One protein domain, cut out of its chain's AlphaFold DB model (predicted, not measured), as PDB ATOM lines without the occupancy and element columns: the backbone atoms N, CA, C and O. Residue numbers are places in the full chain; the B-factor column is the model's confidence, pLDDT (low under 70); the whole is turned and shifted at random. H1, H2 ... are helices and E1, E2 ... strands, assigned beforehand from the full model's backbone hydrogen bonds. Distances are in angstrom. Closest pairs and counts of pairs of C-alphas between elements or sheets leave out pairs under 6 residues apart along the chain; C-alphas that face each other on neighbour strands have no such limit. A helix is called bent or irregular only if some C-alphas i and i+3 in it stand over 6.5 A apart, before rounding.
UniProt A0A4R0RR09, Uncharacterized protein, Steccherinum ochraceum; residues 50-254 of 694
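What this domain is: This is residues 50 to 254 of the 694 residues of an uncharacterized protein of Steccherinum ochraceum (UniProt A0A4R0RR09). The chain is wound in stacked right-handed turns, a short solenoid: six parallel strands, E1 to E6, stand side by side as a wall, and each turn returns on one side of it, leaving the other face bare. H2, H3, H4 and H5 each lie in one return, a long link makes the return from E4 to E5, and H1 comes before E1, packed on H2; residues 80 to 87 and 110 to 116 stick out. The printed part has 205 residues with five named helices and six named strands in the order H1 E1 H2 E2 H3 E3 H4 E4 E5 H5 E6; the class is mixed, with 90 residues in named elements, under half. It is compact, with a radius of gyration of the C-alphas of 17.3 A and spans of 48 by 46 by 30 A.

Where its parts are: The strands are E1, residues 71 to 75, E2, 120 to 128, E3, 148 to 156, E4, 188 to 192, E5, 219 to 223, and E6, 247 to 251. E1 begins with C-alpha 71 at (40.262, 15.006, 4.705), and E6 ends with C-alpha 251 at (55.023, 5.841, 24.390). E2 is 19.5 A long and bends by 88 degrees at residue 123; E3 is 17.8 A long and bends by 100 degrees at residue 151. The helices are H1, residues 52 to 60, H2, 93 to 109 and 23.3 A long, H3, 139 to 145, H4, 170 to 180 and 15.4 A long, and H5, 230 to 237. H2 is irregular, with C-alphas 104 and 107 7.6 A apart.

How they stand to each other: The twisted sheet has edge strands E1 and E6. N 74 and O 126 are 2.8 A apart between E1 and E2, N 154 and O 125 2.9 A between E2 and E3, N 190 and O 153 2.8 A between E3 and E4, N 221 and O 189 2.8 A between E4 and E5, and N 249 and O 220 2.8 A between E5 and E6, each within hydrogen-bond range. E1, H2, E2, then E2, H3, E3, then E3, H4, E4, and E5, H5, E6 are strand-helix-strand units, parallel neighbour strands joined through a helix, with right-handed crossovers. H4 is on the sheet at a height of 10.1 A, over E3 and along the strands, at 20 degrees to E3 on the local plane. H2 is on the sheet but only grazes it. H5 is not on it, but only just, with 4 pairs of C-alphas within 10 A, and touches no helix. H3 touches H4 at a shallow tilt of 32 degrees, the same way, C-alphas 142 and 175 being closest at 4.9 A. H2, with residues 94 to 101 alone, touches H3, C-alphas 98 and 144 being closest at 4.9 A. H1 touches H2, C-alphas 59 and 100 being closest at 4.2 A. Every O i to N i+4 pair is within hydrogen-bond range in H1, H3, H4 and H5, and 9 of 13 are in H2.

The domain as a whole: The C-alphas farthest apart, of Pro 84 and Pro 240, are 52.6 A apart. The printed part has no cut. The links E1 to H2, E3 to H4 and E4 to E5 are long, with 17, 13 and 26 residues. The mean pLDDT of the printed part is 90.6; residues 79 to 90 and 202 to 204 are under 70.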
ATOM      1  N   ARG A  50      52.064  18.520  -0.458       92.75
ATOM      2  CA  ARG A  50      53.446  18.027  -0.261       92.75
ATOM      3  C   ARG A  50      54.503  19.140  -0.320       92.75
ATOM      4  O   ARG A  50      55.659  18.911   0.017       92.75
ATOM      5  N   ARG A  51      54.124  20.342  -0.765       90.69
ATOM      6  CA  ARG A  51      54.968  21.549  -0.830       90.69
ATOM      7  C   ARG A  51      54.190  22.757  -0.319       90.69
ATOM      8  O   ARG A  51      52.968  22.794  -0.461       90.69
ATOM      9  N   ILE A  52      54.897  23.760   0.201       91.62
ATOM     10  CA  ILE A  52      54.291  25.030   0.639       91.62
ATOM     11  C   ILE A  52      53.658  25.756  -0.551       91.62
ATOM     12  O   ILE A  52      52.529  26.222  -0.433       91.62
ATOM     13  N   ASP A  53      54.318  25.750  -1.714       91.69
ATOM     14  CA  ASP A  53      53.822  26.355  -2.959       91.69
ATOM     15  C   ASP A  53      52.393  25.906  -3.292       91.69
ATOM     16  O   ASP A  53      51.552  26.729  -3.623       91.69
ATOM     17  N   GLN A  54      52.073  24.621  -3.095       93.31
ATOM     18  CA  GLN A  54      50.733  24.084  -3.359       93.31
ATOM     19  C   GLN A  54      49.673  24.637  -2.393       93.31
ATOM     20  O   GLN A  54      48.516  24.780  -2.776       93.31
ATOM     21  N   ILE A  55      50.053  24.952  -1.148       95.81
ATOM     22  CA  ILE A  55      49.172  25.619  -0.177       95.81
ATOM     23  C   ILE A  55      48.962  27.079  -0.600       95.81
ATOM     24  O   ILE A  55      47.842  27.574  -0.521       95.81
ATOM     25  N   VAL A  56      50.008  27.753  -1.092       95.06
ATOM     26  CA  VAL A  56      49.945  29.144  -1.579       95.06
ATOM     27  C   VAL A  56      49.096  29.254  -2.849       95.06
ATOM     28  O   VAL A  56      48.177  30.067  -2.893       95.06
ATOM     29  N   GLU A  57      49.342  28.407  -3.849       95.00
ATOM     30  CA  GLU A  57      48.559  28.296  -5.089       95.00
ATOM     31  C   GLU A  57      47.083  27.989  -4.783       95.00
ATOM     32  O   GLU A  57      46.181  28.635  -5.318       95.00
ATOM     33  N   PHE A  58      46.818  27.052  -3.866       96.62
ATOM     34  CA  PHE A  58      45.457  26.723  -3.446       96.62
ATOM     35  C   PHE A  58      44.786  27.856  -2.655       96.62
ATOM     36  O   PHE A  58      43.597  28.105  -2.854       96.62
ATOM     37  N   ALA A  59      45.514  28.565  -1.792       96.94
ATOM     38  CA  ALA A  59      45.006  29.732  -1.073       96.94
ATOM     39  C   ALA A  59      44.730  30.930  -2.000       96.94
ATOM     40  O   ALA A  59      43.840  31.726  -1.711       96.94
ATOM     41  N   ALA A  60      45.479  31.059  -3.099       96.62
ATOM     42  CA  ALA A  60      45.324  32.129  -4.081       96.62
ATOM     43  C   ALA A  60      44.225  31.854  -5.124       96.62
ATOM     44  O   ALA A  60      43.660  32.801  -5.661       96.62
ATOM     45  N   GLY A  61      43.910  30.590  -5.430       95.50
ATOM     46  CA  GLY A  61      42.920  30.229  -6.454       95.50
ATOM     47  C   GLY A  61      41.491  30.705  -6.146       95.50
ATOM     48  O   GLY A  61      41.021  30.589  -5.018       95.50
ATOM     49  N   HIS A  62      40.781  31.213  -7.162       92.69
ATOM     50  CA  HIS A  62      39.475  31.882  -6.999       92.69
ATOM     51  C   HIS A  62      38.232  31.023  -7.304       92.69
ATOM     52  O   HIS A  62      37.119  31.466  -7.042       92.69
ATOM     53  N   GLY A  63      38.378  29.820  -7.872       94.38
ATOM     54  CA  GLY A  63      37.228  28.938  -8.124       94.38
ATOM     55  C   GLY A  63      36.640  28.368  -6.825       94.38
ATOM     56  O   GLY A  63      37.393  28.143  -5.869       94.38
ATOM     57  N   SER A  64      35.333  28.076  -6.793       95.94
ATOM     58  CA  SER A  64      34.781  27.264  -5.695       95.94
ATOM     59  C   SER A  64      35.344  25.839  -5.738       95.94
ATOM     60  O   SER A  64      35.923  25.408  -6.738       95.94
ATOM     61  N   LEU A  65      35.201  25.110  -4.636       97.06
ATOM     62  CA  LEU A  65      35.569  23.700  -4.555       97.06
ATOM     63  C   LEU A  65      34.361  22.848  -4.959       97.06
ATOM     64  O   LEU A  65      33.260  23.084  -4.481       97.06
ATOM     65  N   ALA A  66      34.564  21.809  -5.772       97.00
ATOM     66  CA  ALA A  66      33.479  20.901  -6.184       97.00
ATOM     67  C   ALA A  66      32.801  20.161  -5.004       97.00
ATOM     68  O   ALA A  66      31.719  19.589  -5.153       97.00
ATOM     69  N   CYS A  67      33.442  20.155  -3.831       97.19
ATOM     70  CA  CYS A  67      32.832  19.890  -2.534       97.19
ATOM     71  C   CYS A  67      33.719  20.433  -1.400       97.19
ATOM     72  O   CYS A  67      34.929  20.588  -1.569       97.19
ATOM     73  N   SER A  68      33.140  20.634  -0.214       97.06
ATOM     74  CA  SER A  68      33.912  20.864   1.015       97.06
ATOM     75  C   SER A  68      34.774  19.625   1.351       97.06
ATOM     76  O   SER A  68      34.285  18.499   1.190       97.06
ATOM     77  N   PRO A  69      36.042  19.783   1.778       98.06
ATOM     78  CA  PRO A  69      36.954  18.663   2.009       98.06
ATOM     79  C   PRO A  69      36.529  17.781   3.184       98.06
ATOM     80  O   PRO A  69      36.178  18.272   4.252       98.06
ATOM     81  N   LEU A  70      36.658  16.463   3.019       97.88
ATOM     82  CA  LEU A  70      36.488  15.483   4.093       97.88
ATOM     83  C   LEU A  70      37.808  15.172   4.803       97.88
ATOM     84  O   LEU A  70      37.806  14.847   5.991       97.88
ATOM     85  N   THR A  71      38.943  15.245   4.106       98.12
ATOM     86  CA  THR A  71      40.262  15.006   4.705       98.12
ATOM     87  C   THR A  71      41.295  15.999   4.200       98.12
ATOM     88  O   THR A  71      41.372  16.242   2.997       98.12
ATOM     89  N   LEU A  72      42.147  16.480   5.102       98.00
ATOM     90  CA  LEU A  72      43.262  17.367   4.794       98.00
ATOM     91  C   LEU A  72      44.574  16.745   5.285       98.00
ATOM     92  O   LEU A  72      44.710  16.423   6.466       98.00
ATOM     93  N   SER A  73      45.540  16.579   4.381       97.50
ATOM     94  CA  SER A  73      46.859  16.012   4.673       97.50
ATOM     95  C   SER A  73      47.978  16.953   4.228       97.50
ATOM     96  O   SER A  73      48.089  17.269   3.046       97.50
ATOM     97  N   ILE A  74      48.856  17.341   5.149       96.12
ATOM     98  CA  ILE A  74      50.050  18.152   4.874       96.12
ATOM     99  C   ILE A  74      51.282  17.299   5.158       96.12
ATOM    100  O   ILE A  74      51.452  16.817   6.272       96.12
ATOM    101  N   GLU A  75      52.122  17.085   4.148       94.44
ATOM    102  CA  GLU A  75      53.283  16.190   4.191       94.44
ATOM    103  C   GLU A  75      54.520  16.924   3.658       94.44
ATOM    104  O   GLU A  75      54.919  16.737   2.510       94.44
ATOM    105  N   ILE A  76      55.093  17.797   4.490       91.69
ATOM    106  CA  ILE A  76      56.220  18.669   4.139       91.69
ATOM    107  C   ILE A  76      57.454  18.179   4.899       91.69
ATOM    108  O   ILE A  76      57.604  18.425   6.097       91.69
ATOM    109  N   SER A  77      58.337  17.473   4.195       85.50
ATOM    110  CA  SER A  77      59.602  16.986   4.749       85.50
ATOM    111  C   SER A  77      60.597  18.122   4.964       85.50
ATOM    112  O   SER A  77      60.926  18.841   4.023       85.50
ATOM    113  N   ALA A  78      61.147  18.235   6.174       70.38
ATOM    114  CA  ALA A  78      62.090  19.299   6.539       70.38
ATOM    115  C   ALA A  78      63.460  19.233   5.817       70.38
ATOM    116  O   ALA A  78      64.254  20.162   5.926       70.38
ATOM    117  N   GLY A  79      63.755  18.138   5.104       61.00
ATOM    118  CA  GLY A  79      65.095  17.812   4.590       61.00
ATOM    119  C   GLY A  79      65.431  18.224   3.149       61.00
ATOM    120  O   GLY A  79      66.519  17.886   2.695       61.00
ATOM    121  N   TYR A  80      64.545  18.908   2.415       49.16
ATOM    122  CA  TYR A  80      64.811  19.342   1.030       49.16
ATOM    123  C   TYR A  80      64.460  20.830   0.853       49.16
ATOM    124  O   TYR A  80      63.331  21.228   1.108       49.16
ATOM    125  N   GLY A  81      65.349  21.721   0.405       44.66
ATOM    126  CA  GLY A  81      66.647  21.516  -0.265       44.66
ATOM    127  C   GLY A  81      66.641  21.951  -1.737       44.66
ATOM    128  O   GLY A  81      67.690  21.975  -2.369       44.66
ATOM    129  N   SER A  82      65.471  22.313  -2.278       47.09
ATOM    130  CA  SER A  82      65.290  22.821  -3.649       47.09
ATOM    131  C   SER A  82      64.668  24.221  -3.727       47.09
ATOM    132  O   SER A  82      64.695  24.835  -4.791       47.09
ATOM    133  N   ALA A  83      64.151  24.759  -2.617       52.50
ATOM    134  CA  ALA A  83      63.850  26.183  -2.518       52.50
ATOM    135  C   ALA A  83      65.185  26.959  -2.547       52.50
ATOM    136  O   ALA A  83      66.052  26.675  -1.713       52.50
ATOM    137  N   PRO A  84      65.407  27.886  -3.500       59.69
ATOM    138  CA  PRO A  84      66.699  28.548  -3.648       59.69
ATOM    139  C   PRO A  84      67.068  29.338  -2.384       59.69
ATOM    140  O   PRO A  84      66.206  29.960  -1.752       59.69
ATOM    141  N   MET A  85      68.359  29.278  -2.024       51.72
ATOM    142  CA  MET A  85      68.937  29.845  -0.796       51.72
ATOM    143  C   MET A  85      68.391  31.247  -0.483       51.72
ATOM    144  O   MET A  85      68.654  32.196  -1.215       51.72
ATOM    145  N   GLY A  86      67.671  31.372   0.638       56.12
ATOM    146  CA  GLY A  86      67.189  32.653   1.174       56.12
ATOM    147  C   GLY A  86      65.681  32.738   1.440       56.12
ATOM    148  O   GLY A  86      65.235  33.657   2.124       56.12
ATOM    149  N   THR A  87      64.874  31.788   0.962       57.50
ATOM    150  CA  THR A  87      63.416  31.810   1.177       57.50
ATOM    151  C   THR A  87      63.016  31.337   2.587       57.50
ATOM    152  O   THR A  87      62.821  30.153   2.840       57.50
ATOM    153  N   MET A  88      62.808  32.289   3.510       62.69
ATOM    154  CA  MET A  88      62.317  32.066   4.892       62.69
ATOM    155  C   MET A  88      60.972  31.315   5.010       62.69
ATOM    156  O   MET A  88      60.565  30.951   6.113       62.69
ATOM    157  N   TYR A  89      60.263  31.087   3.901       62.78
ATOM    158  CA  TYR A  89      58.900  30.548   3.871       62.78
ATOM    159  C   TYR A  89      58.747  29.148   4.482       62.78
ATOM    160  O   TYR A  89      57.639  28.808   4.891       62.78
ATOM    161  N   ALA A  90      59.833  28.372   4.594       62.66
ATOM    162  CA  ALA A  90      59.845  27.021   5.164       62.66
ATOM    163  C   ALA A  90      59.173  26.917   6.548       62.66
ATOM    164  O   ALA A  90      58.560  25.897   6.855       62.66
ATOM    165  N   PHE A  91      59.258  27.967   7.369       71.81
ATOM    166  CA  PHE A  91      58.710  27.967   8.728       71.81
ATOM    167  C   PHE A  91      57.234  28.394   8.791       71.81
ATOM    168  O   PHE A  91      56.482  27.897   9.621       71.81
ATOM    169  N   SER A  92      56.771  29.253   7.877       87.56
ATOM    170  CA  SER A  92      55.449  29.897   7.953       87.56
ATOM    171  C   SER A  92      54.292  29.069   7.362       87.56
ATOM    172  O   SER A  92      53.327  29.635   6.848       87.56
ATOM    173  N   VAL A  93      54.351  27.733   7.436       92.38
ATOM    174  CA  VAL A  93      53.340  26.823   6.847       92.38
ATOM    175  C   VAL A  93      51.918  27.178   7.301       92.38
ATOM    176  O   VAL A  93      51.005  27.265   6.480       92.38
ATOM    177  N   PHE A  94      51.725  27.443   8.596       95.12
ATOM    178  CA  PHE A  94      50.406  27.730   9.166       95.12
ATOM    179  C   PHE A  94      49.832  29.083   8.725       95.12
ATOM    180  O   PHE A  94      48.629  29.191   8.488       95.12
ATOM    181  N   ARG A  95      50.686  30.084   8.485       94.69
ATOM    182  CA  ARG A  95      50.286  31.377   7.910       94.69
ATOM    183  C   ARG A  95      49.694  31.236   6.502       94.69
ATOM    184  O   ARG A  95      48.758  31.961   6.173       94.69
ATOM    185  N   TYR A  96      50.191  30.296   5.695       95.19
ATOM    186  CA  TYR A  96      49.607  29.957   4.387       95.19
ATOM    187  C   TYR A  96      48.412  29.001   4.498       95.19
ATOM    188  O   TYR A  96      47.502  29.046   3.670       95.19
ATOM    189  N   LEU A  97      48.365  28.183   5.549       96.62
ATOM    190  CA  LEU A  97      47.242  27.290   5.817       96.62
ATOM    191  C   LEU A  97      45.959  28.045   6.203       96.62
ATOM    192  O   LEU A  97      44.878  27.623   5.804       96.62
ATOM    193  N   ILE A  98      46.052  29.176   6.914       97.25
ATOM    194  CA  ILE A  98      44.896  30.018   7.288       97.25
ATOM    195  C   ILE A  98      44.014  30.392   6.074       97.25
ATOM    196  O   ILE A  98      42.819  30.083   6.106       97.25
ATOM    197  N   PRO A  99      44.522  31.028   4.997       97.50
ATOM    198  CA  PRO A  99      43.698  31.350   3.831       97.50
ATOM    199  C   PRO A  99      43.242  30.105   3.050       97.50
ATOM    200  O   PRO A  99      42.107  30.087   2.580       97.50
ATOM    201  N   ALA A 100      44.047  29.037   2.982       97.62
ATOM    202  CA  ALA A 100      43.622  27.766   2.381       97.62
ATOM    203  C   ALA A 100      42.417  27.143   3.120       97.62
ATOM    204  O   ALA A 100      41.443  26.735   2.485       97.62
ATOM    205  N   LEU A 101      42.431  27.130   4.457       97.88
ATOM    206  CA  LEU A 101      41.310  26.670   5.285       97.88
ATOM    207  C   LEU A 101      40.078  27.570   5.136       97.88
ATOM    208  O   LEU A 101      38.963  27.063   5.029       97.88
ATOM    209  N   ARG A 102      40.264  28.894   5.048       96.94
ATOM    210  CA  ARG A 102      39.161  29.833   4.771       96.94
ATOM    211  C   ARG A 102      38.518  29.582   3.405       96.94
ATOM    212  O   ARG A 102      37.293  29.578   3.335       96.94
ATOM    213  N   ARG A 103      39.297  29.280   2.356       96.62
ATOM    214  CA  ARG A 103      38.752  28.855   1.050       96.62
ATOM    215  C   ARG A 103      37.936  27.561   1.170       96.62
ATOM    216  O   ARG A 103      36.870  27.466   0.577       96.62
ATOM    217  N   CYS A 104      38.381  26.602   1.985       97.31
ATOM    218  CA  CYS A 104      37.640  25.357   2.239       97.31
ATOM    219  C   CYS A 104      36.308  25.564   2.985       97.31
ATOM    220  O   CYS A 104      35.381  24.771   2.811       97.31
ATOM    221  N   GLY A 105      36.222  26.605   3.818       96.06
ATOM    222  CA  GLY A 105      35.021  26.983   4.566       96.06
ATOM    223  C   GLY A 105      34.105  27.994   3.862       96.06
ATOM    224  O   GLY A 105      33.035  28.280   4.393       96.06
ATOM    225  N   ALA A 106      34.479  28.535   2.696       95.00
ATOM    226  CA  ALA A 106      33.777  29.657   2.060       95.00
ATOM    227  C   ALA A 106      32.286  29.369   1.787       95.00
ATOM    228  O   ALA A 106      31.425  30.121   2.240       95.00
ATOM    229  N   GLU A 107      31.965  28.225   1.171       91.62
ATOM    230  CA  GLU A 107      30.574  27.811   0.898       91.62
ATOM    231  C   GLU A 107      29.734  27.563   2.163       91.62
ATOM    232  O   GLU A 107      28.506  27.475   2.087       91.62
ATOM    233  N   GLN A 108      30.381  27.389   3.320       92.06
ATOM    234  CA  GLN A 108      29.709  27.292   4.617       92.06
ATOM    235  C   GLN A 108      29.524  28.691   5.219       92.06
ATOM    236  O   GLN A 108      28.455  28.979   5.753       92.06
ATOM    237  N   ALA A 109      30.526  29.570   5.093       92.25
ATOM    238  CA  ALA A 109      30.491  30.947   5.587       92.25
ATOM    239  C   ALA A 109      29.329  31.746   4.976       92.25
ATOM    240  O   ALA A 109      28.588  32.394   5.711       92.25
ATOM    241  N   GLU A 110      29.092  31.606   3.669       92.06
ATOM    242  CA  GLU A 110      27.946  32.214   2.969       92.06
ATOM    243  C   GLU A 110      26.574  31.750   3.495       92.06
ATOM    244  O   GLU A 110      25.566  32.422   3.276       92.06
ATOM    245  N   ARG A 111      26.512  30.614   4.206       91.75
ATOM    246  CA  ARG A 111      25.272  30.042   4.759       91.75
ATOM    247  C   ARG A 111      25.032  30.395   6.227       91.75
ATOM    248  O   ARG A 111      23.947  30.097   6.724       91.75
ATOM    249  N   SER A 112      25.998  30.997   6.929       92.69
ATOM    250  CA  SER A 112      25.832  31.381   8.338       92.69
ATOM    251  C   SER A 112      25.562  32.882   8.483       92.69
ATOM    252  O   SER A 112      26.481  33.689   8.325       92.69
ATOM    253  N   PRO A 113      24.333  33.298   8.841       92.00
ATOM    254  CA  PRO A 113      23.988  34.714   8.965       92.00
ATOM    255  C   PRO A 113      24.577  35.386  10.218       92.00
ATOM    256  O   PRO A 113      24.446  36.596  10.370       92.00
ATOM    257  N   THR A 114      25.195  34.633  11.137       91.44
ATOM    258  CA  THR A 114      25.689  35.159  12.424       91.44
ATOM    259  C   THR A 114      27.081  35.787  12.350       91.44
ATOM    260  O   THR A 114      27.495  36.443  13.302       91.44
ATOM    261  N   GLY A 115      27.829  35.569  11.260       87.00
ATOM    262  CA  GLY A 115      29.238  35.975  11.155       87.00
ATOM    263  C   GLY A 115      30.188  35.216  12.096       87.00
ATOM    264  O   GLY A 115      31.351  35.595  12.234       87.00
ATOM    265  N   GLU A 116      29.710  34.155  12.752       91.38
ATOM    266  CA  GLU A 116      30.514  33.304  13.629       91.38
ATOM    267  C   GLU A 116      31.566  32.513  12.833       91.38
ATOM    268  O   GLU A 116      31.347  32.132  11.680       91.38
ATOM    269  N   VAL A 117      32.730  32.261  13.442       89.38
ATOM    270  CA  VAL A 117      33.845  31.560  12.787       89.38
ATOM    271  C   VAL A 117      33.505  30.078  12.631       89.38
ATOM    272  O   VAL A 117      33.734  29.275  13.534       89.38
ATOM    273  N   ILE A 118      32.972  29.712  11.465       93.94
ATOM    274  CA  ILE A 118      32.662  28.318  11.143       93.94
ATOM    275  C   ILE A 118      33.954  27.504  11.097       93.94
ATOM    276  O   ILE A 118      34.853  27.767  10.297       93.94
ATOM    277  N   GLN A 119      34.021  26.481  11.943       97.06
ATOM    278  CA  GLN A 119      35.091  25.497  11.908       97.06
ATOM    279  C   GLN A 119      34.819  24.479  10.799       97.06
ATOM    280  O   GLN A 119      33.782  23.817  10.813       97.06
ATOM    281  N   LEU A 120      35.770  24.302   9.885       97.44
ATOM    282  CA  LEU A 120      35.710  23.314   8.811       97.44
ATOM    283  C   LEU A 120      35.603  21.887   9.395       97.44
ATOM    284  O   LEU A 120      36.570  21.421  10.016       97.44
ATOM    285  N   PRO A 121      34.476  21.169   9.224       97.75
ATOM    286  CA  PRO A 121      34.338  19.806   9.721       97.75
ATOM    287  C   PRO A 121      35.192  18.861   8.872       97.75
ATOM    288  O   PRO A 121      35.039  18.805   7.656       97.75
ATOM    289  N   LEU A 122      36.082  18.098   9.510       98.12
ATOM    290  CA  LEU A 122      36.961  17.143   8.826       98.12
ATOM    291  C   LEU A 122      36.792  15.740   9.420       98.12
ATOM    292  O   LEU A 122      36.663  15.571  10.629       98.12
ATOM    293  N   ASN A 123      36.872  14.705   8.589       98.50
ATOM    294  CA  ASN A 123      37.022  13.327   9.060       98.50
ATOM    295  C   ASN A 123      38.464  13.071   9.528       98.50
ATOM    296  O   ASN A 123      38.672  12.407  10.541       98.50
ATOM    297  N   LEU A 124      39.452  13.637   8.824       98.38
ATOM    298  CA  LEU A 124      40.875  13.528   9.153       98.38
ATOM    299  C   LEU A 124      41.615  14.839   8.867       98.38
ATOM    300  O   LEU A 124      41.571  15.343   7.743       98.38
ATOM    301  N   LEU A 125      42.363  15.328   9.855       98.25
ATOM    302  CA  LEU A 125      43.416  16.327   9.686       98.25
ATOM    303  C   LEU A 125      44.765  15.685  10.032       98.25
ATOM    304  O   LEU A 125      45.031  15.350  11.187       98.25
ATOM    305  N   LYS A 126      45.609  15.489   9.015       98.00
ATOM    306  CA  LYS A 126      46.942  14.890   9.135       98.00
ATOM    307  C   LYS A 126      48.018  15.934   8.842       98.00
ATOM    308  O   LYS A 126      48.074  16.481   7.744       98.00
ATOM    309  N   LEU A 127      48.912  16.146   9.795       96.62
ATOM    310  CA  LEU A 127      50.104  16.975   9.678       96.62
ATOM    311  C   LEU A 127      51.342  16.079   9.802       96.62
ATOM    312  O   LEU A 127      51.454  15.268  10.718       96.62
ATOM    313  N   HIS A 128      52.259  16.204   8.854       95.31
ATOM    314  CA  HIS A 128      53.511  15.462   8.780       95.31
ATOM    315  C   HIS A 128      54.601  16.456   8.374       95.31
ATOM    316  O   HIS A 128      54.924  16.608   7.195       95.31
ATOM    317  N   LEU A 129      55.029  17.246   9.363       92.69
ATOM    318  CA  LEU A 129      55.879  18.427   9.219       92.69
ATOM    319  C   LEU A 129      56.482  18.810  10.576       92.69
ATOM    320  O   LEU A 129      55.859  18.595  11.621       92.69
ATOM    321  N   ASN A 130      57.660  19.432  10.556       87.81
ATOM    322  CA  ASN A 130      58.335  19.911  11.761       87.81
ATOM    323  C   ASN A 130      58.056  21.409  11.965       87.81
ATOM    324  O   ASN A 130      58.323  22.219  11.079       87.81
ATOM    325  N   THR A 131      57.565  21.790  13.144       83.25
ATOM    326  CA  THR A 131      57.701  23.167  13.649       83.25
ATOM    327  C   THR A 131      59.159  23.450  14.005       83.25
ATOM    328  O   THR A 131      59.920  22.529  14.301       83.25
ATOM    329  N   HIS A 132      59.556  24.722  14.002       78.62
ATOM    330  CA  HIS A 132      60.927  25.117  14.303       78.62
ATOM    331  C   HIS A 132      60.979  26.187  15.393       78.62
ATOM    332  O   HIS A 132      60.101  27.040  15.481       78.62
ATOM    333  N   VAL A 133      62.040  26.174  16.204       73.25
ATOM    334  CA  VAL A 133      62.238  27.136  17.310       73.25
ATOM    335  C   VAL A 133      62.443  28.572  16.795       73.25
ATOM    336  O   VAL A 133      62.253  29.526  17.540       73.25
ATOM    337  N   GLN A 134      62.802  28.732  15.516       79.19
ATOM    338  CA  GLN A 134      62.951  30.030  14.848       79.19
ATOM    339  C   GLN A 134      61.655  30.550  14.200       79.19
ATOM    340  O   GLN A 134      61.680  31.635  13.620       79.19
ATOM    341  N   ASP A 135      60.537  29.814  14.256       82.12
ATOM    342  CA  ASP A 135      59.257  30.371  13.811       82.12
ATOM    343  C   ASP A 135      58.794  31.448  14.804       82.12
ATOM    344  O   ASP A 135      58.543  31.182  15.980       82.12
ATOM    345  N   LEU A 136      58.711  32.686  14.320       85.88
ATOM    346  CA  LEU A 136      58.289  33.844  15.106       85.88
ATOM    347  C   LEU A 136      56.761  33.937  15.226       85.88
ATOM    348  O   LEU A 136      56.266  34.644  16.104       85.88
ATOM    349  N   ASP A 137      56.011  33.234  14.371       90.25
ATOM    350  CA  ASP A 137      54.546  33.262  14.314       90.25
ATOM    351  C   ASP A 137      53.942  31.889  14.656       90.25
ATOM    352  O   ASP A 137      52.997  31.413  14.027       90.25
ATOM    353  N   LEU A 138      54.439  31.262  15.728       91.12
ATOM    354  CA  LEU A 138      53.842  30.040  16.290       91.12
ATOM    355  C   LEU A 138      52.386  30.244  16.749       91.12
ATOM    356  O   LEU A 138      51.647  29.272  16.909       91.12
ATOM    357  N   ARG A 139      51.934  31.498  16.890       94.81
ATOM    358  CA  ARG A 139      50.519  31.840  17.063       94.81
ATOM    359  C   ARG A 139      49.677  31.390  15.864       94.81
ATOM    360  O   ARG A 139      48.566  30.900  16.079       94.81
ATOM    361  N   SER A 140      50.197  31.487  14.638       95.31
ATOM    362  CA  SER A 140      49.507  31.014  13.432       95.31
ATOM    363  C   SER A 140      49.136  29.526  13.492       95.31
ATOM    364  O   SER A 140      48.132  29.141  12.901       95.31
ATOM    365  N   VAL A 141      49.845  28.699  14.279       96.06
ATOM    366  CA  VAL A 141      49.456  27.302  14.562       96.06
ATOM    367  C   VAL A 141      48.067  27.242  15.206       96.06
ATOM    368  O   VAL A 141      47.214  26.479  14.761       96.06
ATOM    369  N   TYR A 142      47.807  28.069  16.223       96.75
ATOM    370  CA  TYR A 142      46.490  28.150  16.863       96.75
ATOM    371  C   TYR A 142      45.458  28.788  15.930       96.75
ATOM    372  O   TYR A 142      44.402  28.199  15.713       96.75
ATOM    373  N   ASP A 143      45.781  29.943  15.336       97.00
ATOM    374  CA  ASP A 143      44.851  30.697  14.481       97.00
ATOM    375  C   ASP A 143      44.475  29.931  13.185       97.00
ATOM    376  O   ASP A 143      43.420  30.192  12.606       97.00
ATOM    377  N   ALA A 144      45.280  28.949  12.752       97.38
ATOM    378  CA  ALA A 144      44.926  27.973  11.717       97.38
ATOM    379  C   ALA A 144      44.056  26.826  12.258       97.38
ATOM    380  O   ALA A 144      43.021  26.505  11.678       97.38
ATOM    381  N   LEU A 145      44.464  26.184  13.357       97.75
ATOM    382  CA  LEU A 145      43.821  24.961  13.851       97.75
ATOM    383  C   LEU A 145      42.405  25.185  14.403       97.75
ATOM    384  O   LEU A 145      41.574  24.278  14.298       97.75
ATOM    385  N   ILE A 146      42.094  26.379  14.921       97.69
ATOM    386  CA  ILE A 146      40.722  26.740  15.333       97.69
ATOM    387  C   ILE A 146      39.742  26.867  14.159       97.69
ATOM    388  O   ILE A 146      38.537  26.820  14.385       97.69
ATOM    389  N   LEU A 147      40.227  26.989  12.915       97.75
ATOM    390  CA  LEU A 147      39.395  26.996  11.702       97.75
ATOM    391  C   LEU A 147      38.972  25.581  11.272       97.75
ATOM    392  O   LEU A 147      38.365  25.419  10.218       97.75
ATOM    393  N   THR A 148      39.300  24.550  12.055       98.06
ATOM    394  CA  THR A 148      38.984  23.144  11.767       98.06
ATOM    395  C   THR A 148      38.306  22.481  12.955       98.06
ATOM    396  O   THR A 148      38.516  22.882  14.095       98.06
ATOM    397  N   ASN A 149      37.508  21.451  12.689       98.12
ATOM    398  CA  ASN A 149      36.888  20.602  13.702       98.12
ATOM    399  C   ASN A 149      36.991  19.123  13.270       98.12
ATOM    400  O   ASN A 149      36.017  18.547  12.769       98.12
ATOM    401  N   PRO A 150      38.199  18.528  13.353       98.50
ATOM    402  CA  PRO A 150      38.473  17.182  12.862       98.50
ATOM    403  C   PRO A 150      37.961  16.085  13.803       98.50
ATOM    404  O   PRO A 150      38.105  16.191  15.016       98.50
ATOM    405  N   GLN A 151      37.454  14.977  13.250       98.56
ATOM    406  CA  GLN A 151      37.169  13.745  14.003       98.56
ATOM    407  C   GLN A 151      38.446  12.981  14.377       98.56
ATOM    408  O   GLN A 151      38.510  12.363  15.441       98.56
ATOM    409  N   VAL A 152      39.464  13.021  13.519       98.56
ATOM    410  CA  VAL A 152      40.785  12.432  13.763       98.56
ATOM    411  C   VAL A 152      41.847  13.492  13.488       98.56
ATOM    412  O   VAL A 152      41.910  14.028  12.380       98.56
ATOM    413  N   PHE A 153      42.689  13.786  14.477       98.50
ATOM    414  CA  PHE A 153      43.845  14.667  14.335       98.50
ATOM    415  C   PHE A 153      45.135  13.877  14.539       98.50
ATOM    416  O   PHE A 153      45.304  13.198  15.554       98.50
ATOM    417  N   VAL A 154      46.062  13.983  13.589       98.06
ATOM    418  CA  VAL A 154      47.365  13.313  13.648       98.06
ATOM    419  C   VAL A 154      48.460  14.314  13.308       98.06
ATOM    420  O   VAL A 154      48.528  14.749  12.163       98.06
ATOM    421  N   TRP A 155      49.354  14.625  14.248       97.19
ATOM    422  CA  TRP A 155      50.603  15.339  13.961       97.19
ATOM    423  C   TRP A 155      51.798  14.403  14.156       97.19
ATOM    424  O   TRP A 155      52.012  13.857  15.245       97.19
ATOM    425  N   ARG A 156      52.590  14.217  13.094       94.81
ATOM    426  CA  ARG A 156      53.888  13.534  13.147       94.81
ATOM    427  C   ARG A 156      55.049  14.397  12.673       94.81
ATOM    428  O   ARG A 156      54.873  15.254  11.807       94.81
ATOM    429  N   GLY A 157      56.223  14.144  13.244       90.75
ATOM    430  CA  GLY A 157      57.479  14.650  12.701       90.75
ATOM    431  C   GLY A 157      57.768  14.058  11.330       90.75
ATOM    432  O   GLY A 157      57.314  12.960  11.024       90.75
ATOM    433  N   SER A 158      58.493  14.811  10.508       88.31
ATOM    434  CA  SER A 158      58.839  14.419   9.135       88.31
ATOM    435  C   SER A 158      60.121  13.582   9.021       88.31
ATOM    436  O   SER A 158      60.508  13.195   7.917       88.31
ATOM    437  N   ASP A 159      60.782  13.333  10.150       82.62
ATOM    438  CA  ASP A 159      62.014  12.556  10.255       82.62
ATOM    439  C   ASP A 159      61.754  11.043  10.284       82.62
ATOM    440  O   ASP A 159      60.649  10.570  10.555       82.62
ATOM    441  N   LEU A 160      62.805  10.265  10.013       80.00
ATOM    442  CA  LEU A 160      62.750   8.804  10.031       80.00
ATOM    443  C   LEU A 160      62.492   8.263  11.444       80.00
ATOM    444  O   LEU A 160      62.882   8.864  12.440       80.00
ATOM    445  N   GLU A 161      61.895   7.075  11.537       76.44
ATOM    446  CA  GLU A 161      61.411   6.506  12.805       76.44
ATOM    447  C   GLU A 161      62.512   6.263  13.862       76.44
ATOM    448  O   GLU A 161      62.204   6.162  15.048       76.44
ATOM    449  N   HIS A 162      63.789   6.242  13.474       72.94
ATOM    450  CA  HIS A 162      64.945   6.146  14.378       72.94
ATOM    451  C   HIS A 162      65.557   7.506  14.780       72.94
ATOM    452  O   HIS A 162      66.462   7.546  15.611       72.94
ATOM    453  N   HIS A 163      65.090   8.630  14.226       75.56
ATOM    454  CA  HIS A 163      65.536   9.972  14.608       75.56
ATOM    455  C   HIS A 163      64.654  10.551  15.719       75.56
ATOM    456  O   HIS A 163      63.465  10.815  15.525       75.56
ATOM    457  N   PHE A 164      65.253  10.837  16.879       74.50
ATOM    458  CA  PHE A 164      64.588  11.613  17.929       74.50
ATOM    459  C   PHE A 164      64.732  13.119  17.658       74.50
ATOM    460  O   PHE A 164      65.489  13.831  18.322       74.50
ATOM    461  N   SER A 165      64.006  13.608  16.653       83.44
ATOM    462  CA  SER A 165      63.773  15.040  16.453       83.44
ATOM    463  C   SER A 165      62.625  15.542  17.336       83.44
ATOM    464  O   SER A 165      61.760  14.770  17.757       83.44
ATOM    465  N   ILE A 166      62.596  16.849  17.602       85.50
ATOM    466  CA  ILE A 166      61.423  17.530  18.165       85.50
ATOM    467  C   ILE A 166      60.708  18.201  16.995       85.50
ATOM    468  O   ILE A 166      61.196  19.186  16.446       85.50
ATOM    469  N   ALA A 167      59.565  17.647  16.607       84.75
ATOM    470  CA  ALA A 167      58.725  18.157  15.532       84.75
ATOM    471  C   ALA A 167      57.668  19.148  16.028       84.75
ATOM    472  O   ALA A 167      57.258  20.028  15.273       84.75
ATOM    473  N   ILE A 168      57.236  19.038  17.286       88.00
ATOM    474  CA  ILE A 168      56.310  19.986  17.914       88.00
ATOM    475  C   ILE A 168      57.039  20.668  19.076       88.00
ATOM    476  O   ILE A 168      57.233  20.074  20.138       88.00
ATOM    477  N   VAL A 169      57.505  21.899  18.845       92.56
ATOM    478  CA  VAL A 169      58.240  22.704  19.836       92.56
ATOM    479  C   VAL A 169      57.317  23.152  20.986       92.56
ATOM    480  O   VAL A 169      56.108  23.256  20.772       92.56
ATOM    481  N   PRO A 170      57.837  23.489  22.185       93.38
ATOM    482  CA  PRO A 170      57.024  23.753  23.383       93.38
ATOM    483  C   PRO A 170      55.839  24.703  23.182       93.38
ATOM    484  O   PRO A 170      54.710  24.390  23.560       93.38
ATOM    485  N   THR A 171      56.079  25.846  22.537       92.50
ATOM    486  CA  THR A 171      55.051  26.856  22.259       92.50
ATOM    487  C   THR A 171      54.013  26.349  21.251       92.50
ATOM    488  O   THR A 171      52.819  26.588  21.428       92.50
ATOM    489  N   ALA A 172      54.434  25.585  20.235       94.50
ATOM    490  CA  ALA A 172      53.521  24.945  19.288       94.50
ATOM    491  C   ALA A 172      52.630  23.911  19.990       94.50
ATOM    492  O   ALA A 172      51.423  23.904  19.763       94.50
ATOM    493  N   THR A 173      53.183  23.104  20.903       95.69
ATOM    494  CA  THR A 173      52.420  22.146  21.719       95.69
ATOM    495  C   THR A 173      51.314  22.853  22.509       95.69
ATOM    496  O   THR A 173      50.163  22.421  22.469       95.69
ATOM    497  N   SER A 174      51.603  23.993  23.148       94.06
ATOM    498  CA  SER A 174      50.573  24.809  23.813       94.06
ATOM    499  C   SER A 174      49.490  25.317  22.854       94.06
ATOM    500  O   SER A 174      48.308  25.287  23.199       94.06
ATOM    501  N   HIS A 175      49.859  25.759  21.648       95.88
ATOM    502  CA  HIS A 175      48.900  26.205  20.632       95.88
ATOM    503  C   HIS A 175      48.024  25.059  20.097       95.88
ATOM    504  O   HIS A 175      46.815  25.247  19.954       95.88
ATOM    505  N   VAL A 176      48.591  23.867  19.886       96.75
ATOM    506  CA  VAL A 176      47.866  22.651  19.472       96.75
ATOM    507  C   VAL A 176      46.852  22.227  20.527       96.75
ATOM    508  O   VAL A 176      45.680  22.062  20.201       96.75
ATOM    509  N   LEU A 177      47.259  22.101  21.793       96.56
ATOM    510  CA  LEU A 177      46.361  21.691  22.881       96.56
ATOM    511  C   LEU A 177      45.232  22.714  23.099       96.56
ATOM    512  O   LEU A 177      44.077  22.339  23.308       96.56
ATOM    513  N   ARG A 178      45.539  24.012  22.976       95.94
ATOM    514  CA  ARG A 178      44.540  25.087  23.065       95.94
ATOM    515  C   ARG A 178      43.557  25.079  21.890       95.94
ATOM    516  O   ARG A 178      42.393  25.404  22.098       95.94
ATOM    517  N   ALA A 179      43.987  24.719  20.680       97.31
ATOM    518  CA  ALA A 179      43.079  24.549  19.545       97.31
ATOM    519  C   ALA A 179      42.245  23.264  19.681       97.31
ATOM    520  O   ALA A 179      41.040  23.302  19.449       97.31
ATOM    521  N   ALA A 180      42.846  22.166  20.153       97.62
ATOM    522  CA  ALA A 180      42.167  20.891  20.387       97.62
ATOM    523  C   ALA A 180      40.996  21.010  21.374       97.62
ATOM    524  O   ALA A 180      39.950  20.400  21.169       97.62
ATOM    525  N   ALA A 181      41.129  21.875  22.383       96.88
ATOM    526  CA  ALA A 181      40.051  22.246  23.301       96.88
ATOM    527  C   ALA A 181      38.803  22.863  22.628       96.88
ATOM    528  O   ALA A 181      37.754  22.934  23.263       96.88
ATOM    529  N   THR A 182      38.900  23.327  21.376       97.19
ATOM    530  CA  THR A 182      37.776  23.904  20.613       97.19
ATOM    531  C   THR A 182      37.105  22.917  19.657       97.19
ATOM    532  O   THR A 182      36.085  23.257  19.062       97.19
ATOM    533  N   TRP A 183      37.648  21.707  19.479       97.94
ATOM    534  CA  TRP A 183      37.114  20.731  18.529       97.94
ATOM    535  C   TRP A 183      35.991  19.913  19.170       97.94
ATOM    536  O   TRP A 183      36.231  19.028  19.988       97.94
ATOM    537  N   THR A 184      34.745  20.171  18.783       97.44
ATOM    538  CA  THR A 184      33.590  19.428  19.316       97.44
ATOM    539  C   THR A 184      33.455  18.014  18.740       97.44
ATOM    540  O   THR A 184      32.871  17.153  19.396       97.44
ATOM    541  N   ASN A 185      34.031  17.730  17.567       98.00
ATOM    542  CA  ASN A 185      33.913  16.440  16.875       98.00
ATOM    543  C   ASN A 185      35.091  15.472  17.093       98.00
ATOM    544  O   ASN A 185      34.991  14.323  16.656       98.00
ATOM    545  N   ILE A 186      36.183  15.896  17.741       98.50
ATOM    546  CA  ILE A 186      37.414  15.098  17.871       98.50
ATOM    547  C   ILE A 186      37.186  13.798  18.647       98.50
ATOM    548  O   ILE A 186      36.679  13.798  19.761       98.50
ATOM    549  N   ARG A 187      37.581  12.672  18.050       98.56
ATOM    550  CA  ARG A 187      37.488  11.317  18.620       98.56
ATOM    551  C   ARG A 187      38.858  10.702  18.858       98.56
ATOM    552  O   ARG A 187      39.016   9.954  19.819       98.56
ATOM    553  N   GLU A 188      39.834  11.009  18.010       98.62
ATOM    554  CA  GLU A 188      41.196  10.480  18.102       98.62
ATOM    555  C   GLU A 188      42.223  11.600  17.899       98.62
ATOM    556  O   GLU A 188      42.260  12.231  16.843       98.62
ATOM    557  N   LEU A 189      43.055  11.833  18.915       98.31
ATOM    558  CA  LEU A 189      44.136  12.816  18.922       98.31
ATOM    559  C   LEU A 189      45.476  12.085  19.046       98.31
ATOM    560  O   LEU A 189      45.770  11.501  20.087       98.31
ATOM    561  N   THR A 190      46.291  12.121  17.994       98.19
ATOM    562  CA  THR A 190      47.646  11.552  17.973       98.19
ATOM    563  C   THR A 190      48.680  12.654  17.776       98.19
ATOM    564  O   THR A 190      48.708  13.294  16.724       98.19
ATOM    565  N   LEU A 191      49.561  12.845  18.757       97.25
ATOM    566  CA  LEU A 191      50.722  13.734  18.674       97.25
ATOM    567  C   LEU A 191      51.993  12.906  18.860       97.25
ATOM    568  O   LEU A 191      52.068  12.084  19.773       97.25
ATOM    569  N   THR A 192      52.993  13.125  18.008       96.12
ATOM    570  CA  THR A 192      54.280  12.415  18.085       96.12
ATOM    571  C   THR A 192      55.458  13.383  17.941       96.12
ATOM    572  O   THR A 192      55.301  14.433  17.314       96.12
ATOM    573  N   ASN A 193      56.623  13.042  18.508       94.00
ATOM    574  CA  ASN A 193      57.845  13.865  18.481       94.00
ATOM    575  C   ASN A 193      57.623  15.276  19.075       94.00
ATOM    576  O   ASN A 193      58.028  16.287  18.495       94.00
ATOM    577  N   LEU A 194      56.948  15.356  20.226       95.19
ATOM    578  CA  LEU A 194      56.572  16.618  20.870       95.19
ATOM    579  C   LEU A 194      57.406  16.950  22.112       95.19
ATOM    580  O   LEU A 194      57.784  16.081  22.899       95.19
ATOM    581  N   GLN A 195      57.635  18.241  22.329       94.62
ATOM    582  CA  GLN A 195      58.145  18.777  23.586       94.62
ATOM    583  C   GLN A 195      57.064  19.637  24.244       94.62
ATOM    584  O   GLN A 195      56.404  20.437  23.580       94.62
ATOM    585  N   PHE A 196      56.879  19.483  25.551       94.88
ATOM    586  CA  PHE A 196      55.998  20.331  26.352       94.88
ATOM    587  C   PHE A 196      56.757  21.552  26.908       94.88
ATOM    588  O   PHE A 196      57.987  21.525  26.999       94.88
ATOM    589  N   PRO A 197      56.068  22.640  27.294       92.06
ATOM    590  CA  PRO A 197      56.673  23.713  28.083       92.06
ATOM    591  C   PRO A 197      57.289  23.181  29.381       92.06
ATOM    592  O   PRO A 197      56.681  22.367  30.073       92.06
ATOM    593  N   ALA A 198      58.478  23.671  29.739       89.44
ATOM    594  CA  ALA A 198      59.062  23.386  31.047       89.44
ATOM    595  C   ALA A 198      58.161  23.951  32.160       89.44
ATOM    596  O   ALA A 198      57.619  25.051  32.013       89.44
ATOM    597  N   ARG A 199      58.026  23.212  33.273       81.19
ATOM    598  CA  ARG A 199      57.107  23.529  34.386       81.19
ATOM    599  C   ARG A 199      57.239  24.969  34.894       81.19
ATOM    600  O   ARG A 199      56.229  25.601  35.178       81.19
ATOM    601  N   ASP A 200      58.465  25.488  34.930       74.94
ATOM    602  CA  ASP A 200      58.800  26.817  35.458       74.94
ATOM    603  C   ASP A 200      58.434  27.978  34.509       74.94
ATOM    604  O   ASP A 200      58.590  29.149  34.855       74.94
ATOM    605  N   THR A 201      57.965  27.692  33.288       75.38
ATOM    606  CA  THR A 201      57.536  28.743  32.353       75.38
ATOM    607  C   THR A 201      56.169  29.298  32.756       75.38
ATOM    608  O   THR A 201      55.195  28.560  32.874       75.38
ATOM    609  N   ALA A 202      56.066  30.624  32.902       57.56
ATOM    610  CA  ALA A 202      54.878  31.322  33.426       57.56
ATOM    611  C   ALA A 202      53.571  31.146  32.611       57.56
ATOM    612  O   ALA A 202      52.518  31.630  33.016       57.56
ATOM    613  N   LEU A 203      53.622  30.449  31.471       62.22
ATOM    614  CA  LEU A 203      52.452  30.024  30.696       62.22
ATOM    615  C   LEU A 203      51.768  28.776  31.291       62.22
ATOM    616  O   LEU A 203      50.585  28.547  31.035       62.22
ATOM    617  N   SER A 204      52.480  27.983  32.098       64.81
ATOM    618  CA  SER A 204      51.952  26.809  32.797       64.81
ATOM    619  C   SER A 204      51.346  27.203  34.149       64.81
ATOM    620  O   SER A 204      51.972  27.035  35.195       64.81
ATOM    621  N   THR A 205      50.105  27.704  34.160       74.44
ATOM    622  CA  THR A 205      49.348  27.880  35.419       74.44
ATOM    623  C   THR A 205      49.235  26.529  36.142       74.44
ATOM    624  O   THR A 205      48.709  25.605  35.516       74.44
ATOM    625  N   PRO A 206      49.689  26.381  37.406       75.56
ATOM    626  CA  PRO A 206      49.917  25.088  38.066       75.56
ATOM    627  C   PRO A 206      48.663  24.241  38.348       75.56
ATOM    628  O   PRO A 206      48.813  23.073  38.675       75.56
ATOM    629  N   ASP A 207      47.461  24.718  38.017       82.50
ATOM    630  CA  ASP A 207      46.184  24.078  38.382       82.50
ATOM    631  C   ASP A 207      45.270  23.744  37.175       82.50
ATOM    632  O   ASP A 207      44.044  23.770  37.297       82.50
ATOM    633  N   LYS A 208      45.828  23.498  35.976       88.31
ATOM    634  CA  LYS A 208      45.041  23.172  34.766       88.31
ATOM    635  C   LYS A 208      45.468  21.850  34.107       88.31
ATOM    636  O   LYS A 208      46.645  21.736  33.764       88.31
ATOM    637  N   PRO A 209      44.521  20.932  33.820       93.31
ATOM    638  CA  PRO A 209      44.788  19.655  33.148       93.31
ATOM    639  C   PRO A 209      45.348  19.860  31.734       93.31
ATOM    640  O   PRO A 209      45.171  20.925  31.139       93.31
ATOM    641  N   LEU A 210      45.996  18.829  31.170       92.88
ATOM    642  CA  LEU A 210      46.686  18.944  29.872       92.88
ATOM    643  C   LEU A 210      45.747  19.382  28.736       92.88
ATOM    644  O   LEU A 210      46.111  20.193  27.883       92.88
ATOM    645  N   LEU A 211      44.537  18.833  28.756       94.75
ATOM    646  CA  LEU A 211      43.395  19.258  27.965       94.75
ATOM    647  C   LEU A 211      42.235  19.515  28.939       94.75
ATOM    648  O   LEU A 211      42.143  18.829  29.961       94.75
ATOM    649  N   PRO A 212      41.337  20.473  28.652       95.25
ATOM    650  CA  PRO A 212      40.054  20.542  29.341       95.25
ATOM    651  C   PRO A 212      39.186  19.331  28.962       95.25
ATOM    652  O   PRO A 212      39.569  18.511  28.129       95.25
ATOM    653  N   VAL A 213      37.987  19.240  29.538       96.88
ATOM    654  CA  VAL A 213      37.016  18.207  29.156       96.88
ATOM    655  C   VAL A 213      36.657  18.341  27.673       96.88
ATOM    656  O   VAL A 213      36.114  19.366  27.256       96.88
ATOM    657  N   ILE A 214      36.897  17.283  26.900       97.25
ATOM    658  CA  ILE A 214      36.507  17.141  25.494       97.25
ATOM    659  C   ILE A 214      35.587  15.905  25.404       97.25
ATOM    660  O   ILE A 214      36.084  14.785  25.251       97.25
ATOM    661  N   PRO A 215      34.247  16.064  25.508       96.62
ATOM    662  CA  PRO A 215      33.297  14.945  25.659       96.62
ATOM    663  C   PRO A 215      33.185  13.989  24.460       96.62
ATOM    664  O   PRO A 215      32.455  13.001  24.506       96.62
ATOM    665  N   SER A 216      33.835  14.311  23.345       97.69
ATOM    666  CA  SER A 216      33.899  13.502  22.126       97.69
ATOM    667  C   SER A 216      35.180  12.668  22.020       97.69
ATOM    668  O   SER A 216      35.179  11.681  21.280       97.69
ATOM    669  N   LEU A 217      36.234  13.012  22.773       98.31
ATOM    670  CA  LEU A 217      37.558  12.399  22.665       98.31
ATOM    671  C   LEU A 217      37.559  10.982  23.252       98.31
ATOM    672  O   LEU A 217      37.368  10.800  24.455       98.31
ATOM    673  N   ARG A 218      37.817   9.988  22.394       98.50
ATOM    674  CA  ARG A 218      37.859   8.558  22.741       98.50
ATOM    675  C   ARG A 218      39.275   8.013  22.850       98.50
ATOM    676  O   ARG A 218      39.530   7.146  23.677       98.50
ATOM    677  N   LYS A 219      40.204   8.520  22.039       98.50
ATOM    678  CA  LYS A 219      41.603   8.081  22.039       98.50
ATOM    679  C   LYS A 219      42.568   9.258  22.071       98.50
ATOM    680  O   LYS A 219      42.493  10.145  21.221       98.50
ATOM    681  N   LEU A 220      43.528   9.201  22.984       98.12
ATOM    682  CA  LEU A 220      44.696  10.071  23.022       98.12
ATOM    683  C   LEU A 220      45.955   9.220  22.831       98.12
ATOM    684  O   LEU A 220      46.173   8.273  23.585       98.12
ATOM    685  N   THR A 221      46.790   9.555  21.850       98.19
ATOM    686  CA  THR A 221      48.128   8.974  21.680       98.19
ATOM    687  C   THR A 221      49.179  10.073  21.765       98.19
ATOM    688  O   THR A 221      49.150  11.015  20.974       98.19
ATOM    689  N   LEU A 222      50.109   9.932  22.707       97.19
ATOM    690  CA  LEU A 222      51.273  10.798  22.883       97.19
ATOM    691  C   LEU A 222      52.532   9.930  22.755       97.19
ATOM    692  O   LEU A 222      52.756   9.040  23.575       97.19
ATOM    693  N   ASP A 223      53.312  10.154  21.701       95.94
ATOM    694  CA  ASP A 223      54.471   9.328  21.327       95.94
ATOM    695  C   ASP A 223      55.743  10.197  21.272       95.94
ATOM    696  O   ASP A 223      55.699  11.316  20.751       95.94
ATOM    697  N   ARG A 224      56.879   9.722  21.794       94.25
ATOM    698  CA  ARG A 224      58.165  10.460  21.804       94.25
ATOM    699  C   ARG A 224      58.023  11.856  22.419       94.25
ATOM    700  O   ARG A 224      58.370  12.872  21.813       94.25
ATOM    701  N   ALA A 225      57.437  11.897  23.611       95.12
ATOM    702  CA  ALA A 225      57.145  13.122  24.339       95.12
ATOM    703  C   ALA A 225      58.292  13.511  25.284       95.12
ATOM    704  O   ALA A 225      58.839  12.668  25.986       95.12
ATOM    705  N   THR A 226      58.627  14.798  25.363       94.38
ATOM    706  CA  THR A 226      59.698  15.301  26.247       94.38
ATOM    707  C   THR A 226      59.237  16.481  27.097       94.38
ATOM    708  O   THR A 226      58.365  17.244  26.677       94.38
ATOM    709  N   LEU A 227      59.806  16.618  28.301       93.25
ATOM    710  CA  LEU A 227      59.277  17.472  29.381       93.25
ATOM    711  C   LEU A 227      57.830  17.095  29.778       93.25
ATOM    712  O   LEU A 227      57.012  17.950  30.111       93.25
ATOM    713  N   PHE A 228      57.500  15.804  29.681       94.94
ATOM    714  CA  PHE A 228      56.147  15.259  29.767       94.94
ATOM    715  C   PHE A 228      55.488  15.533  31.133       94.94
ATOM    716  O   PHE A 228      55.975  15.067  32.168       94.94
ATOM    717  N   PRO A 229      54.357  16.257  31.176       94.38
ATOM    718  CA  PRO A 229      53.756  16.683  32.430       94.38
ATOM    719  C   PRO A 229      52.801  15.604  32.969       94.38
ATOM    720  O   PRO A 229      51.584  15.743  32.882       94.38
ATOM    721  N   THR A 230      53.345  14.515  33.523       93.62
ATOM    722  CA  THR A 230      52.591  13.317  33.952       93.62
ATOM    723  C   THR A 230      51.372  13.627  34.830       93.62
ATOM    724  O   THR A 230      50.284  13.113  34.563       93.62
ATOM    725  N   GLU A 231      51.515  14.520  35.816       93.88
ATOM    726  CA  GLU A 231      50.410  14.985  36.675       93.88
ATOM    727  C   GLU A 231      49.221  15.520  35.862       93.88
ATOM    728  O   GLU A 231      48.077  15.214  36.175       93.88
ATOM    729  N   ARG A 232      49.471  16.227  34.754       93.88
ATOM    730  CA  ARG A 232      48.435  16.833  33.899       93.88
ATOM    731  C   ARG A 232      47.637  15.841  33.088       93.88
ATOM    732  O   ARG A 232      46.499  16.128  32.719       93.88
ATOM    733  N   VAL A 233      48.256  14.713  32.762       94.62
ATOM    734  CA  VAL A 233      47.603  13.623  32.041       94.62
ATOM    735  C   VAL A 233      46.742  12.824  33.014       94.62
ATOM    736  O   VAL A 233      45.606  12.508  32.676       94.62
ATOM    737  N   ALA A 234      47.216  12.613  34.247       95.25
ATOM    738  CA  ALA A 234      46.400  12.063  35.327       95.25
ATOM    739  C   ALA A 234      45.210  12.982  35.676       95.25
ATOM    740  O   ALA A 234      44.073  12.519  35.665       95.25
ATOM    741  N   GLU A 235      45.436  14.286  35.882       95.19
ATOM    742  CA  GLU A 235      44.377  15.292  36.082       95.19
ATOM    743  C   GLU A 235      43.325  15.230  34.967       95.19
ATOM    744  O   GLU A 235      42.136  15.124  35.256       95.19
ATOM    745  N   MET A 236      43.762  15.244  33.700       95.50
ATOM    746  CA  MET A 236      42.900  15.163  32.514       95.50
ATOM    747  C   MET A 236      42.075  13.863  32.477       95.50
ATOM    748  O   MET A 236      40.884  13.903  32.173       95.50
ATOM    749  N   MET A 237      42.681  12.715  32.803       95.88
ATOM    750  CA  MET A 237      41.989  11.419  32.876       95.88
ATOM    751  C   MET A 237      40.985  11.343  34.034       95.88
ATOM    752  O   MET A 237      39.995  10.623  33.936       95.88
ATOM    753  N   CYS A 238      41.212  12.092  35.114       96.06
ATOM    754  CA  CYS A 238      40.325  12.172  36.273       96.06
ATOM    755  C   CYS A 238      39.234  13.256  36.158       96.06
ATOM    756  O   CYS A 238      38.477  13.448  37.113       96.06
ATOM    757  N   LEU A 239      39.122  13.973  35.031       95.88
ATOM    758  CA  LEU A 239      38.116  15.027  34.885       95.88
ATOM    759  C   LEU A 239      36.681  14.468  34.841       95.88
ATOM    760  O   LEU A 239      36.390  13.541  34.077       95.88
ATOM    761  N   PRO A 240      35.726  15.082  35.567       95.88
ATOM    762  CA  PRO A 240      34.319  14.735  35.426       95.88
ATOM    763  C   PRO A 240      33.839  15.052  34.002       95.88
ATOM    764  O   PRO A 240      34.150  16.111  33.460       95.88
ATOM    765  N   ARG A 241      33.016  14.162  33.427       94.81
ATOM    766  CA  ARG A 241      32.497  14.232  32.039       94.81
ATOM    767  C   ARG A 241      33.539  13.980  30.932       94.81
ATOM    768  O   ARG A 241      33.273  14.292  29.774       94.81
ATOM    769  N   GLN A 242      34.687  13.382  31.262       95.81
ATOM    770  CA  GLN A 242      35.600  12.772  30.282       95.81
ATOM    771  C   GLN A 242      35.267  11.276  30.052       95.81
ATOM    772  O   GLN A 242      36.135  10.459  29.755       95.81
ATOM    773  N   ASP A 243      33.985  10.909  30.182       95.62
ATOM    774  CA  ASP A 243      33.458   9.534  30.253       95.62
ATOM    775  C   ASP A 243      33.674   8.690  28.991       95.62
ATOM    776  O   ASP A 243      33.616   7.463  29.051       95.62
ATOM    777  N   ARG A 244      33.946   9.331  27.849       97.75
ATOM    778  CA  ARG A 244      34.149   8.651  26.562       97.75
ATOM    779  C   ARG A 244      35.602   8.304  26.246       97.75
ATOM    780  O   ARG A 244      35.843   7.730  25.187       97.75
ATOM    781  N   LEU A 245      36.553   8.649  27.117       98.06
ATOM    782  CA  LEU A 245      37.981   8.414  26.896       98.06
ATOM    783  C   LEU A 245      38.336   6.932  27.117       98.06
ATOM    784  O   LEU A 245      38.632   6.496  28.224       98.06
ATOM    785  N   GLU A 246      38.299   6.162  26.032       98.12
ATOM    786  CA  GLU A 246      38.512   4.709  25.986       98.12
ATOM    787  C   GLU A 246      39.990   4.299  26.017       98.12
ATOM    788  O   GLU A 246      40.315   3.211  26.490       98.12
ATOM    789  N   LEU A 247      40.892   5.134  25.486       98.19
ATOM    790  CA  LEU A 247      42.318   4.814  25.385       98.19
ATOM    791  C   LEU A 247      43.207   6.047  25.567       98.19
ATOM    792  O   LEU A 247      43.093   7.028  24.833       98.19
ATOM    793  N   VAL A 248      44.184   5.934  26.467       97.75
ATOM    794  CA  VAL A 248      45.334   6.843  26.559       97.75
ATOM    795  C   VAL A 248      46.604   6.023  26.329       97.75
ATOM    796  O   VAL A 248      47.014   5.245  27.187       97.75
ATOM    797  N   ARG A 249      47.212   6.164  25.147       97.94
ATOM    798  CA  ARG A 249      48.477   5.517  24.770       97.94
ATOM    799  C   ARG A 249      49.619   6.514  24.942       97.94
ATOM    800  O   ARG A 249      49.669   7.525  24.246       97.94
ATOM    801  N   ILE A 250      50.547   6.201  25.836       97.38
ATOM    802  CA  ILE A 250      51.754   6.990  26.095       97.38
ATOM    803  C   ILE A 250      52.951   6.106  25.739       97.38
ATOM    804  O   ILE A 250      53.056   4.997  26.260       97.38
ATOM    805  N   VAL A 251      53.818   6.564  24.835       95.75
ATOM    806  CA  VAL A 251      55.023   5.841  24.390       95.75
ATOM    807  C   VAL A 251      56.198   6.809  24.318       95.75
ATOM    808  O   VAL A 251      56.021   7.966  23.941       95.75
ATOM    809  N   ASP A 252      57.382   6.345  24.724       93.62
ATOM    810  CA  ASP A 252      58.635   7.112  24.750       93.62
ATOM    811  C   ASP A 252      58.450   8.524  25.341       93.62
ATOM    812  O   ASP A 252      58.875   9.534  24.779       93.62
ATOM    813  N   ALA A 253      57.735   8.593  26.469       94.56
ATOM    814  CA  ALA A 253      57.402   9.831  27.157       94.56
ATOM    815  C   ALA A 253      58.298  10.033  28.382       94.56
ATOM    816  O   ALA A 253      58.288   9.237  29.321       94.56
ATOM    817  N   TYR A 254      59.049  11.128  28.375       93.00
ATOM    818  CA  TYR A 254      60.055  11.454  29.377       93.00
ATOM    819  C   TYR A 254      59.617  12.707  30.131       93.00
ATOM    820  O   TYR A 254      59.387  13.744  29.508       93.00
TER     821      TYR A 254